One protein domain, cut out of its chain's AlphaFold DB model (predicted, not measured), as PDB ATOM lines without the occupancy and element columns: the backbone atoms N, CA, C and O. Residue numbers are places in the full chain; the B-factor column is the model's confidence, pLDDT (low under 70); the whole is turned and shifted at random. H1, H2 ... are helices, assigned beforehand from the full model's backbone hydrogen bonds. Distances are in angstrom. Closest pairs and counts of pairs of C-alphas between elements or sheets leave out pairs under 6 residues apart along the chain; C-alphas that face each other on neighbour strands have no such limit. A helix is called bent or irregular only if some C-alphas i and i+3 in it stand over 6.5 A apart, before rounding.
ATOM      1  N   GLU A   2     128.823  89.138  75.544       79.38
ATOM      2  CA  GLU A   2     128.267  87.847  76.013       79.38
ATOM      3  C   GLU A   2     126.770  87.631  75.718       79.38
ATOM      4  O   GLU A   2     126.376  86.533  75.336       79.38
ATOM      5  N   LEU A   3     125.936  88.677  75.793       87.00
ATOM      6  CA  LEU A   3     124.501  88.582  75.484       87.00
ATOM      7  C   LEU A   3     124.241  88.023  74.073       87.00
ATOM      8  O   LEU A   3     123.550  87.020  73.911       87.00
ATOM      9  N   TRP A   4     124.831  88.646  73.049       88.69
ATOM     10  CA  TRP A   4     124.663  88.230  71.654       88.69
ATOM     11  C   TRP A   4     125.250  86.840  71.380       88.69
ATOM     12  O   TRP A   4     124.770  86.126  70.503       88.69
ATOM     13  N   HIS A   5     126.285  86.435  72.122       85.88
ATOM     14  CA  HIS A   5     126.829  85.079  72.057       85.88
ATOM     15  C   HIS A   5     125.825  84.045  72.585       85.88
ATOM     16  O   HIS A   5     125.518  83.080  71.886       85.88
ATOM     17  N   ASN A   6     125.240  84.293  73.759       87.38
ATOM     18  CA  ASN A   6     124.264  83.394  74.375       87.38
ATOM     19  C   ASN A   6     122.995  83.251  73.526       87.38
ATOM     20  O   ASN A   6     122.499  82.141  73.342       87.38
ATOM     21  N   ILE A   7     122.505  84.352  72.948       87.31
ATOM     22  CA  ILE A   7     121.340  84.320  72.053       87.31
ATOM     23  C   ILE A   7     121.651  83.499  70.792       87.31
ATOM     24  O   ILE A   7     120.828  82.685  70.374       87.31
ATOM     25  N   ARG A   8     122.852  83.648  70.211       89.69
ATOM     26  CA  ARG A   8     123.271  82.849  69.048       89.69
ATOM     27  C   ARG A   8     123.334  81.355  69.352       89.69
ATOM     28  O   ARG A   8     122.899  80.561  68.527       89.69
ATOM     29  N   ILE A   9     123.822  80.970  70.530       90.06
ATOM     30  CA  ILE A   9     123.831  79.564  70.957       90.06
ATOM     31  C   ILE A   9     122.402  79.043  71.145       90.06
ATOM     32  O   ILE A   9     122.073  77.972  70.639       90.06
ATOM     33  N   GLY A  10     121.541  79.803  71.828       89.25
ATOM     34  CA  GLY A  10     120.163  79.391  72.117       89.25
ATOM     35  C   GLY A  10     119.274  79.234  70.877       89.25
ATOM     36  O   GLY A  10     118.318  78.464  70.906       89.25
ATOM     37  N   HIS A  11     119.602  79.923  69.780       90.31
ATOM     38  CA  HIS A  11     118.820  79.926  68.539       90.31
ATOM     39  C   HIS A  11     119.592  79.401  67.319       90.31
ATOM     40  O   HIS A  11     119.219  79.697  66.186       90.31
ATOM     41  N   ALA A  12     120.646  78.604  67.525       86.38
ATOM     42  CA  ALA A  12     121.558  78.164  66.463       86.38
ATOM     43  C   ALA A  12     120.873  77.445  65.281       86.38
ATOM     44  O   ALA A  12     121.358  77.515  64.153       86.38
ATOM     45  N   GLU A  13     119.736  76.783  65.512       92.44
ATOM     46  CA  GLU A  13     118.975  76.070  64.474       92.44
ATOM     47  C   GLU A  13     117.995  76.966  63.687       92.44
ATOM     48  O   GLU A  13     117.344  76.498  62.755       92.44
ATOM     49  N   GLN A  14     117.875  78.251  64.039       93.19
ATOM     50  CA  GLN A  14     116.939  79.196  63.423       93.19
ATOM     51  C   GLN A  14     117.701  80.301  62.668       93.19
ATOM     52  O   GLN A  14     117.968  81.363  63.233       93.19
ATOM     53  N   PRO A  15     118.054  80.086  61.385       88.94
ATOM     54  CA  PRO A  15     118.936  80.982  60.633       88.94
ATOM     55  C   PRO A  15     118.385  82.407  60.481       88.94
ATOM     56  O   PRO A  15     119.162  83.359  60.524       88.94
ATOM     57  N   ASP A  16     117.063  82.568  60.386       91.88
ATOM     58  CA  ASP A  16     116.417  83.887  60.314       91.88
ATOM     59  C   ASP A  16     116.620  84.691  61.609       91.88
ATOM     60  O   ASP A  16     116.888  85.894  61.572       91.88
ATOM     61  N   LEU A  17     116.550  84.025  62.768       88.62
ATOM     62  CA  LEU A  17     116.806  84.665  64.059       88.62
ATOM     63  C   LEU A  17     118.286  84.995  64.237       88.62
ATOM     64  O   LEU A  17     118.603  86.066  64.741       88.62
ATOM     65  N   ILE A  18     119.190  84.122  63.793       91.81
ATOM     66  CA  ILE A  18     120.633  84.391  63.839       91.81
ATOM     67  C   ILE A  18     120.987  85.609  62.982       91.81
ATOM     68  O   ILE A  18     121.682  86.505  63.455       91.81
ATOM     69  N   GLN A  19     120.444  85.696  61.764       92.06
ATOM     70  CA  GLN A  19     120.652  86.852  60.894       92.06
ATOM     71  C   GLN A  19     120.144  88.147  61.545       92.06
ATOM     72  O   GLN A  19     120.826  89.170  61.510       92.06
ATOM     73  N   LEU A  20     118.966  88.104  62.171       92.56
ATOM     74  CA  LEU A  20     118.410  89.248  62.891       92.56
ATOM     75  C   LEU A  20     119.281  89.654  64.092       92.56
ATOM     76  O   LEU A  20     119.524  90.841  64.296       92.56
ATOM     77  N   VAL A  21     119.798  88.686  64.852       93.12
ATOM     78  CA  VAL A  21     120.711  88.927  65.980       93.12
ATOM     79  C   VAL A  21     122.015  89.573  65.516       93.12
ATOM     80  O   VAL A  21     122.486  90.508  66.160       93.12
ATOM     81  N   ASP A  22     122.574  89.137  64.388       91.75
ATOM     82  CA  ASP A  22     123.788  89.736  63.831       91.75
ATOM     83  C   ASP A  22     123.555  91.187  63.388       91.75
ATOM     84  O   ASP A  22     124.370  92.060  63.694       91.75
ATOM     85  N   ILE A  23     122.424  91.468  62.731       94.56
ATOM     86  CA  ILE A  23     122.042  92.831  62.327       94.56
ATOM     87  C   ILE A  23     121.868  93.726  63.558       94.56
ATOM     88  O   ILE A  23     122.415  94.829  63.603       94.56
ATOM     89  N   LEU A  24     121.134  93.255  64.569       94.19
ATOM     90  CA  LEU A  24     120.901  94.015  65.797       94.19
ATOM     91  C   LEU A  24     122.197  94.262  66.570       94.19
ATOM     92  O   LEU A  24     122.422  95.381  67.026       94.19
ATOM     93  N   SER A  25     123.066  93.253  66.676       94.38
ATOM     94  CA  SER A  25     124.365  93.388  67.337       94.38
ATOM     95  C   SER A  25     125.236  94.433  66.644       94.38
ATOM     96  O   SER A  25     125.795  95.289  67.322       94.38
ATOM     97  N   GLN A  26     125.338  94.398  65.311       93.94
ATOM     98  CA  GLN A  26     126.132  95.371  64.549       93.94
ATOM     99  C   GLN A  26     125.568  96.788  64.673       93.94
ATOM    100  O   GLN A  26     126.318  97.747  64.848       93.94
ATOM    101  N   HIS A  27     124.242  96.921  64.606       95.25
ATOM    102  CA  HIS A  27     123.577  98.208  64.752       95.25
ATOM    103  C   HIS A  27     123.793  98.800  66.149       95.25
ATOM    104  O   HIS A  27     124.091  99.983  66.276       95.25
ATOM    105  N   PHE A  28     123.690  97.975  67.195       94.12
ATOM    106  CA  PHE A  28     123.944  98.399  68.569       94.12
ATOM    107  C   PHE A  28     125.387  98.883  68.762       94.12
ATOM    108  O   PHE A  28     125.588  99.971  69.298       94.12
ATOM    109  N   GLU A  29     126.378  98.117  68.294       91.25
ATOM    110  CA  GLU A  29     127.796  98.495  68.397       91.25
ATOM    111  C   GLU A  29     128.054  99.835  67.683       91.25
ATOM    112  O   GLU A  29     128.656 100.742  68.252       91.25
ATOM    113  N   SER A  30     127.500 100.005  66.476       92.44
ATOM    114  CA  SER A  30     127.640 101.243  65.702       92.44
ATOM    115  C   SER A  30     127.011 102.455  66.395       92.44
ATOM    116  O   SER A  30     127.599 103.539  66.380       92.44
ATOM    117  N   LEU A  31     125.836 102.293  67.011       88.88
ATOM    118  CA  LEU A  31     125.204 103.364  67.786       88.88
ATOM    119  C   LEU A  31     126.020 103.712  69.031       88.88
ATOM    120  O   LEU A  31     126.243 104.889  69.299       88.88
ATOM    121  N   TYR A  32     126.509 102.709  69.760       87.88
ATOM    122  CA  TYR A  32     127.329 102.924  70.951       87.88
ATOM    123  C   TYR A  32     128.617 103.691  70.622       87.88
ATOM    124  O   TYR A  32     128.955 104.669  71.291       87.88
ATOM    125  N   GLU A  33     129.317 103.304  69.554       88.62
ATOM    126  CA  GLU A  33     130.522 104.006  69.109       88.62
ATOM    127  C   GLU A  33     130.235 105.454  68.699       88.62
ATOM    128  O   GLU A  33     131.010 106.357  69.018       88.62
ATOM    129  N   LYS A  34     129.120 105.687  68.004       85.69
ATOM    130  CA  LYS A  34     128.779 107.005  67.470       85.69
ATOM    131  C   LYS A  34     128.252 107.963  68.536       85.69
ATOM    132  O   LYS A  34     128.581 109.142  68.501       85.69
ATOM    133  N   GLU A  35     127.407 107.476  69.437       83.56
ATOM    134  CA  GLU A  35     126.660 108.319  70.373       83.56
ATOM    135  C   GLU A  35     127.268 108.309  71.776       83.56
ATOM    136  O   GLU A  35     127.273 109.338  72.442       83.56
ATOM    137  N   VAL A  36     127.819 107.185  72.241       85.50
ATOM    138  CA  VAL A  36     128.349 107.089  73.609       85.50
ATOM    139  C   VAL A  36     129.836 107.425  73.644       85.50
ATOM    140  O   VAL A  36     130.244 108.294  74.413       85.50
ATOM    141  N   LEU A  37     130.661 106.790  72.804       83.88
ATOM    142  CA  LEU A  37     132.114 107.012  72.845       83.88
ATOM    143  C   LEU A  37     132.523 108.430  72.428       83.88
ATOM    144  O   LEU A  37     133.496 108.955  72.972       83.88
ATOM    145  N   ASP A  38     131.789 109.060  71.507       81.69
ATOM    146  CA  ASP A  38     132.011 110.463  71.134       81.69
ATOM    147  C   ASP A  38     131.778 111.400  72.329       81.69
ATOM    148  O   ASP A  38     132.640 112.210  72.671       81.69
ATOM    149  N   ASN A  39     130.662 111.210  73.038       78.75
ATOM    150  CA  ASN A  39     130.340 111.977  74.238       78.75
ATOM    151  C   ASN A  39     131.346 111.726  75.373       78.75
ATOM    152  O   ASN A  39     131.795 112.672  76.014       78.75
ATOM    153  N   VAL A  40     131.777 110.478  75.597       83.81
ATOM    154  CA  VAL A  40     132.801 110.149  76.610       83.81
ATOM    155  C   VAL A  40     134.146 110.808  76.293       83.81
ATOM    156  O   VAL A  40     134.827 111.282  77.204       83.81
ATOM    157  N   ARG A  41     134.544 110.856  75.014       81.88
ATOM    158  CA  ARG A  41     135.781 111.526  74.591       81.88
ATOM    159  C   ARG A  41     135.716 113.024  74.871       81.88
ATOM    160  O   ARG A  41     136.623 113.541  75.517       81.88
ATOM    161  N   LYS A  42     134.623 113.677  74.464       79.38
ATOM    162  CA  LYS A  42     134.381 115.101  74.735       79.38
ATOM    163  C   LYS A  42     134.460 115.401  76.233       79.38
ATOM    164  O   LYS A  42     135.192 116.293  76.642       79.38
ATOM    165  N   LEU A  43     133.802 114.592  77.069       77.81
ATOM    166  CA  LEU A  43     133.847 114.734  78.531       77.81
ATOM    167  C   LEU A  43     135.265 114.606  79.115       77.81
ATOM    168  O   LEU A  43     135.612 115.350  80.031       77.81
ATOM    169  N   ARG A  44     136.096 113.695  78.591       79.06
ATOM    170  CA  ARG A  44     137.496 113.554  79.026       79.06
ATOM    171  C   ARG A  44     138.327 114.783  78.667       79.06
ATOM    172  O   ARG A  44     139.049 115.284  79.525       79.06
ATOM    173  N   GLU A  45     138.205 115.273  77.439       76.25
ATOM    174  CA  GLU A  45     138.941 116.450  76.960       76.25
ATOM    175  C   GLU A  45     138.633 117.693  77.813       76.25
ATOM    176  O   GLU A  45     139.551 118.438  78.152       76.25
ATOM    177  N   TYR A  46     137.385 117.859  78.270       65.00
ATOM    178  CA  TYR A  46     137.021 118.927  79.212       65.00
ATOM    179  C   TYR A  46     137.672 118.775  80.592       65.00
ATOM    180  O   TYR A  46     138.025 119.778  81.208       65.00
ATOM    181  N   SER A  47     137.852 117.544  81.084       64.06
ATOM    182  CA  SER A  47     138.497 117.302  82.386       64.06
ATOM    183  C   SER A  47     140.004 117.584  82.388       64.06
ATOM    184  O   SER A  47     140.584 117.812  83.446       64.06
ATOM    185  N   GLU A  48     140.630 117.581  81.209       70.69
ATOM    186  CA  GLU A  48     142.070 117.782  81.023       70.69
ATOM    187  C   GLU A  48     142.423 119.240  80.648       70.69
ATOM    188  O   GLU A  48     143.602 119.595  80.624       70.69
ATOM    189  N   SER A  49     141.432 120.105  80.384       59.38
ATOM    190  CA  SER A  49     141.645 121.519  80.042       59.38
ATOM    191  C   SER A  49     141.348 122.475  81.209       59.38
ATOM    192  O   SER A  49     140.205 122.609  81.634       59.38
ATOM    193  N   ASP A  50     142.360 123.223  81.663       58.31
ATOM    194  CA  ASP A  50     142.284 124.204  82.771       58.31
ATOM    195  C   ASP A  50     141.516 125.510  82.440       58.31
ATOM    196  O   ASP A  50     141.409 126.407  83.279       58.31
ATOM    197  N   SER A  51     140.977 125.666  81.224       56.69
ATOM    198  CA  SER A  51     140.215 126.857  80.821       56.69
ATOM    199  C   SER A  51     138.855 126.477  80.247       56.69
ATOM    200  O   SER A  51     138.749 126.064  79.091       56.69
ATOM    201  N   VAL A  52     137.814 126.655  81.050       54.38
ATOM    202  CA  VAL A  52     136.434 126.367  80.660       54.38
ATOM    203  C   VAL A  52     135.907 127.527  79.812       54.38
ATOM    204  O   VAL A  52     135.750 128.645  80.307       54.38
ATOM    205  N   SER A  53     135.700 127.300  78.512       62.28
ATOM    206  CA  SER A  53     135.012 128.271  77.655       62.28
ATOM    207  C   SER A  53     133.500 128.170  77.883       62.28
ATOM    208  O   SER A  53     132.979 127.092  78.167       62.28
ATOM    209  N   ALA A  54     132.771 129.282  77.757       61.41
ATOM    210  CA  ALA A  54     131.329 129.319  78.023       61.41
ATOM    211  C   ALA A  54     130.517 128.389  77.094       61.41
ATOM    212  O   ALA A  54     129.395 127.998  77.416       61.41
ATOM    213  N   GLU A  55     131.082 128.025  75.941       59.41
ATOM    214  CA  GLU A  55     130.493 127.069  75.006       59.41
ATOM    215  C   GLU A  55     130.567 125.620  75.529       59.41
ATOM    216  O   GLU A  55     129.619 124.859  75.336       59.41
ATOM    217  N   ALA A  56     131.638 125.263  76.246       59.62
ATOM    218  CA  ALA A  56     131.841 123.939  76.840       59.62
ATOM    219  C   ALA A  56     130.860 123.650  77.988       59.62
ATOM    220  O   ALA A  56     130.278 122.567  78.053       59.62
ATOM    221  N   ASP A  57     130.606 124.640  78.848       62.72
ATOM    222  CA  ASP A  57     129.658 124.515  79.966       62.72
ATOM    223  C   ASP A  57     128.218 124.260  79.494       62.72
ATOM    224  O   ASP A  57     127.468 123.499  80.111       62.72
ATOM    225  N   CYS A  58     127.824 124.867  78.372       67.94
ATOM    226  CA  CYS A  58     126.500 124.677  77.783       67.94
ATOM    227  C   CYS A  58     126.331 123.265  77.195       67.94
ATOM    228  O   CYS A  58     125.279 122.643  77.355       67.94
ATOM    229  N   GLU A  59     127.368 122.729  76.544       67.12
ATOM    230  CA  GLU A  59     127.335 121.388  75.950       67.12
ATOM    231  C   GLU A  59     127.318 120.290  77.025       67.12
ATOM    232  O   GLU A  59     126.508 119.365  76.945       67.12
ATOM    233  N   VAL A  60     128.097 120.449  78.103       69.81
ATOM    234  CA  VAL A  60     128.049 119.556  79.276       69.81
ATOM    235  C   VAL A  60     126.689 119.627  79.979       69.81
ATOM    236  O   VAL A  60     126.128 118.589  80.337       69.81
ATOM    237  N   GLY A  61     126.117 120.825  80.128       70.06
ATOM    238  CA  GLY A  61     124.768 121.007  80.669       70.06
ATOM    239  C   GLY A  61     123.694 120.289  79.846       70.06
ATOM    240  O   GLY A  61     122.823 119.629  80.412       70.06
ATOM    241  N   ASN A  62     123.787 120.342  78.514       70.75
ATOM    242  CA  ASN A  62     122.881 119.618  77.620       70.75
ATOM    243  C   ASN A  62     123.043 118.096  77.726       70.75
ATOM    244  O   ASN A  62     122.039 117.388  77.754       70.75
ATOM    245  N   ILE A  63     124.273 117.581  77.829       70.62
ATOM    246  CA  ILE A  63     124.511 116.145  78.045       70.62
ATOM    247  C   ILE A  63     123.881 115.702  79.371       70.62
ATOM    248  O   ILE A  63     123.157 114.707  79.401       70.62
ATOM    249  N   LEU A  64     124.079 116.463  80.454       67.94
ATOM    250  CA  LEU A  64     123.499 116.147  81.760       67.94
ATOM    251  C   LEU A  64     121.961 116.125  81.713       67.94
ATOM    252  O   LEU A  64     121.353 115.176  82.210       67.94
ATOM    253  N   LEU A  65     121.345 117.112  81.053       68.56
ATOM    254  CA  LEU A  65     119.894 117.178  80.844       68.56
ATOM    255  C   LEU A  65     119.359 115.982  80.039       68.56
ATOM    256  O   LEU A  65     118.342 115.398  80.408       68.56
ATOM    257  N   LEU A  66     120.060 115.569  78.979       66.38
ATOM    258  CA  LEU A  66     119.680 114.394  78.189       66.38
ATOM    259  C   LEU A  66     119.776 113.096  79.003       66.38
ATOM    260  O   LEU A  66     118.952 112.200  78.832       66.38
ATOM    261  N   THR A  67     120.749 112.990  79.913       64.44
ATOM    262  CA  THR A  67     120.883 111.800  80.766       64.44
ATOM    263  C   THR A  67     119.858 111.723  81.895       64.44
ATOM    264  O   THR A  67     119.537 110.620  82.333       64.44
ATOM    265  N   SER A  68     119.309 112.854  82.349       63.22
ATOM    266  CA  SER A  68     118.290 112.873  83.408       63.22
ATOM    267  C   SER A  68     116.908 112.380  82.967       63.22
ATOM    268  O   SER A  68     116.130 111.958  83.819       63.22
ATOM    269  N   ASP A  69     116.620 112.388  81.662       65.62
ATOM    270  CA  ASP A  69     115.351 111.904  81.097       65.62
ATOM    271  C   ASP A  69     115.376 110.407  80.737       65.62
ATOM    272  O   ASP A  69     114.363 109.849  80.303       65.62
ATOM    273  N   MET A  70     116.515 109.725  80.914       67.94
ATOM    274  CA  MET A  70     116.575 108.282  80.692       67.94
ATOM    275  C   MET A  70     115.780 107.556  81.787       67.94
ATOM    276  O   MET A  70     116.073 107.732  82.973       67.94
TER     277      MET A  70
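Overview. This is residues 2 to 70 of the 243 residues of the protein "Histone acetyltransferase" of Opuntia streptacantha (UniProt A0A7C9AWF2). One long helix, H2, makes the shaft of a rod, and a shorter helix folds back beside it from each end: H1 close alongside at one end, H3 splayed away at the other. The two short helices are far from each other, and the stretch of H2 from residue 26 to 38 stands free between them. The printed part has 69 residues with three named helices in the order H1, H2, H3 and no named strand; the class is all helix. It is extended, with a radius of gyration of the C-alphas of 18.5 A and spans of 57 by 24 by 15 A.

Arrangement. H1, residues 2 to 10, and H2, residues 15 to 48, form a helical hairpin. They touch, H2 with residues 18 to 25 alone, and their closest C-alphas, those of Arg 8 and Ile 18, are 6.0 A apart. They run opposite ways at a shallow tilt of 2 degrees. H3, residues 54 to 68, is close to H2 but not clearly touching it; their closest C-alphas, those of Leu 43 and Val 60, are 7.6 A apart. These two run opposite ways at a steep tilt of 39 degrees. H1 and H3 are apart. Every O i to N i+4 pair is within hydrogen-bond range in H1, against 27 of 30 in H2 and 10 of 11 in H3.

Along the chain. H1 begins at C-alpha 2, (128.267, 87.847, 76.013), and is 12.3 A long from first to last C-alpha. H2 begins at C-alpha 15, (118.936, 80.982, 60.633), and is 48.0 A long. It is neither bent nor irregular, but only just: C-alphas 34 and 37 are 6.3 A apart. H3 is 21.7 A long and ends at C-alpha 68, (118.290, 112.873, 83.408).

Size, cuts and confidence. The two C-alphas farthest apart, those of Glu 13 and Ser 51, are 57.4 A apart. The printed part has no cut, and both links are tight. Residues 47 to 55 and residues 64 to 70, of which 64 to 68 belong to H3, also stand free. The mean pLDDT of the printed part is 79.5, and it is under 70 at residues 46 to 47, 49 to 60 and 64 to 70.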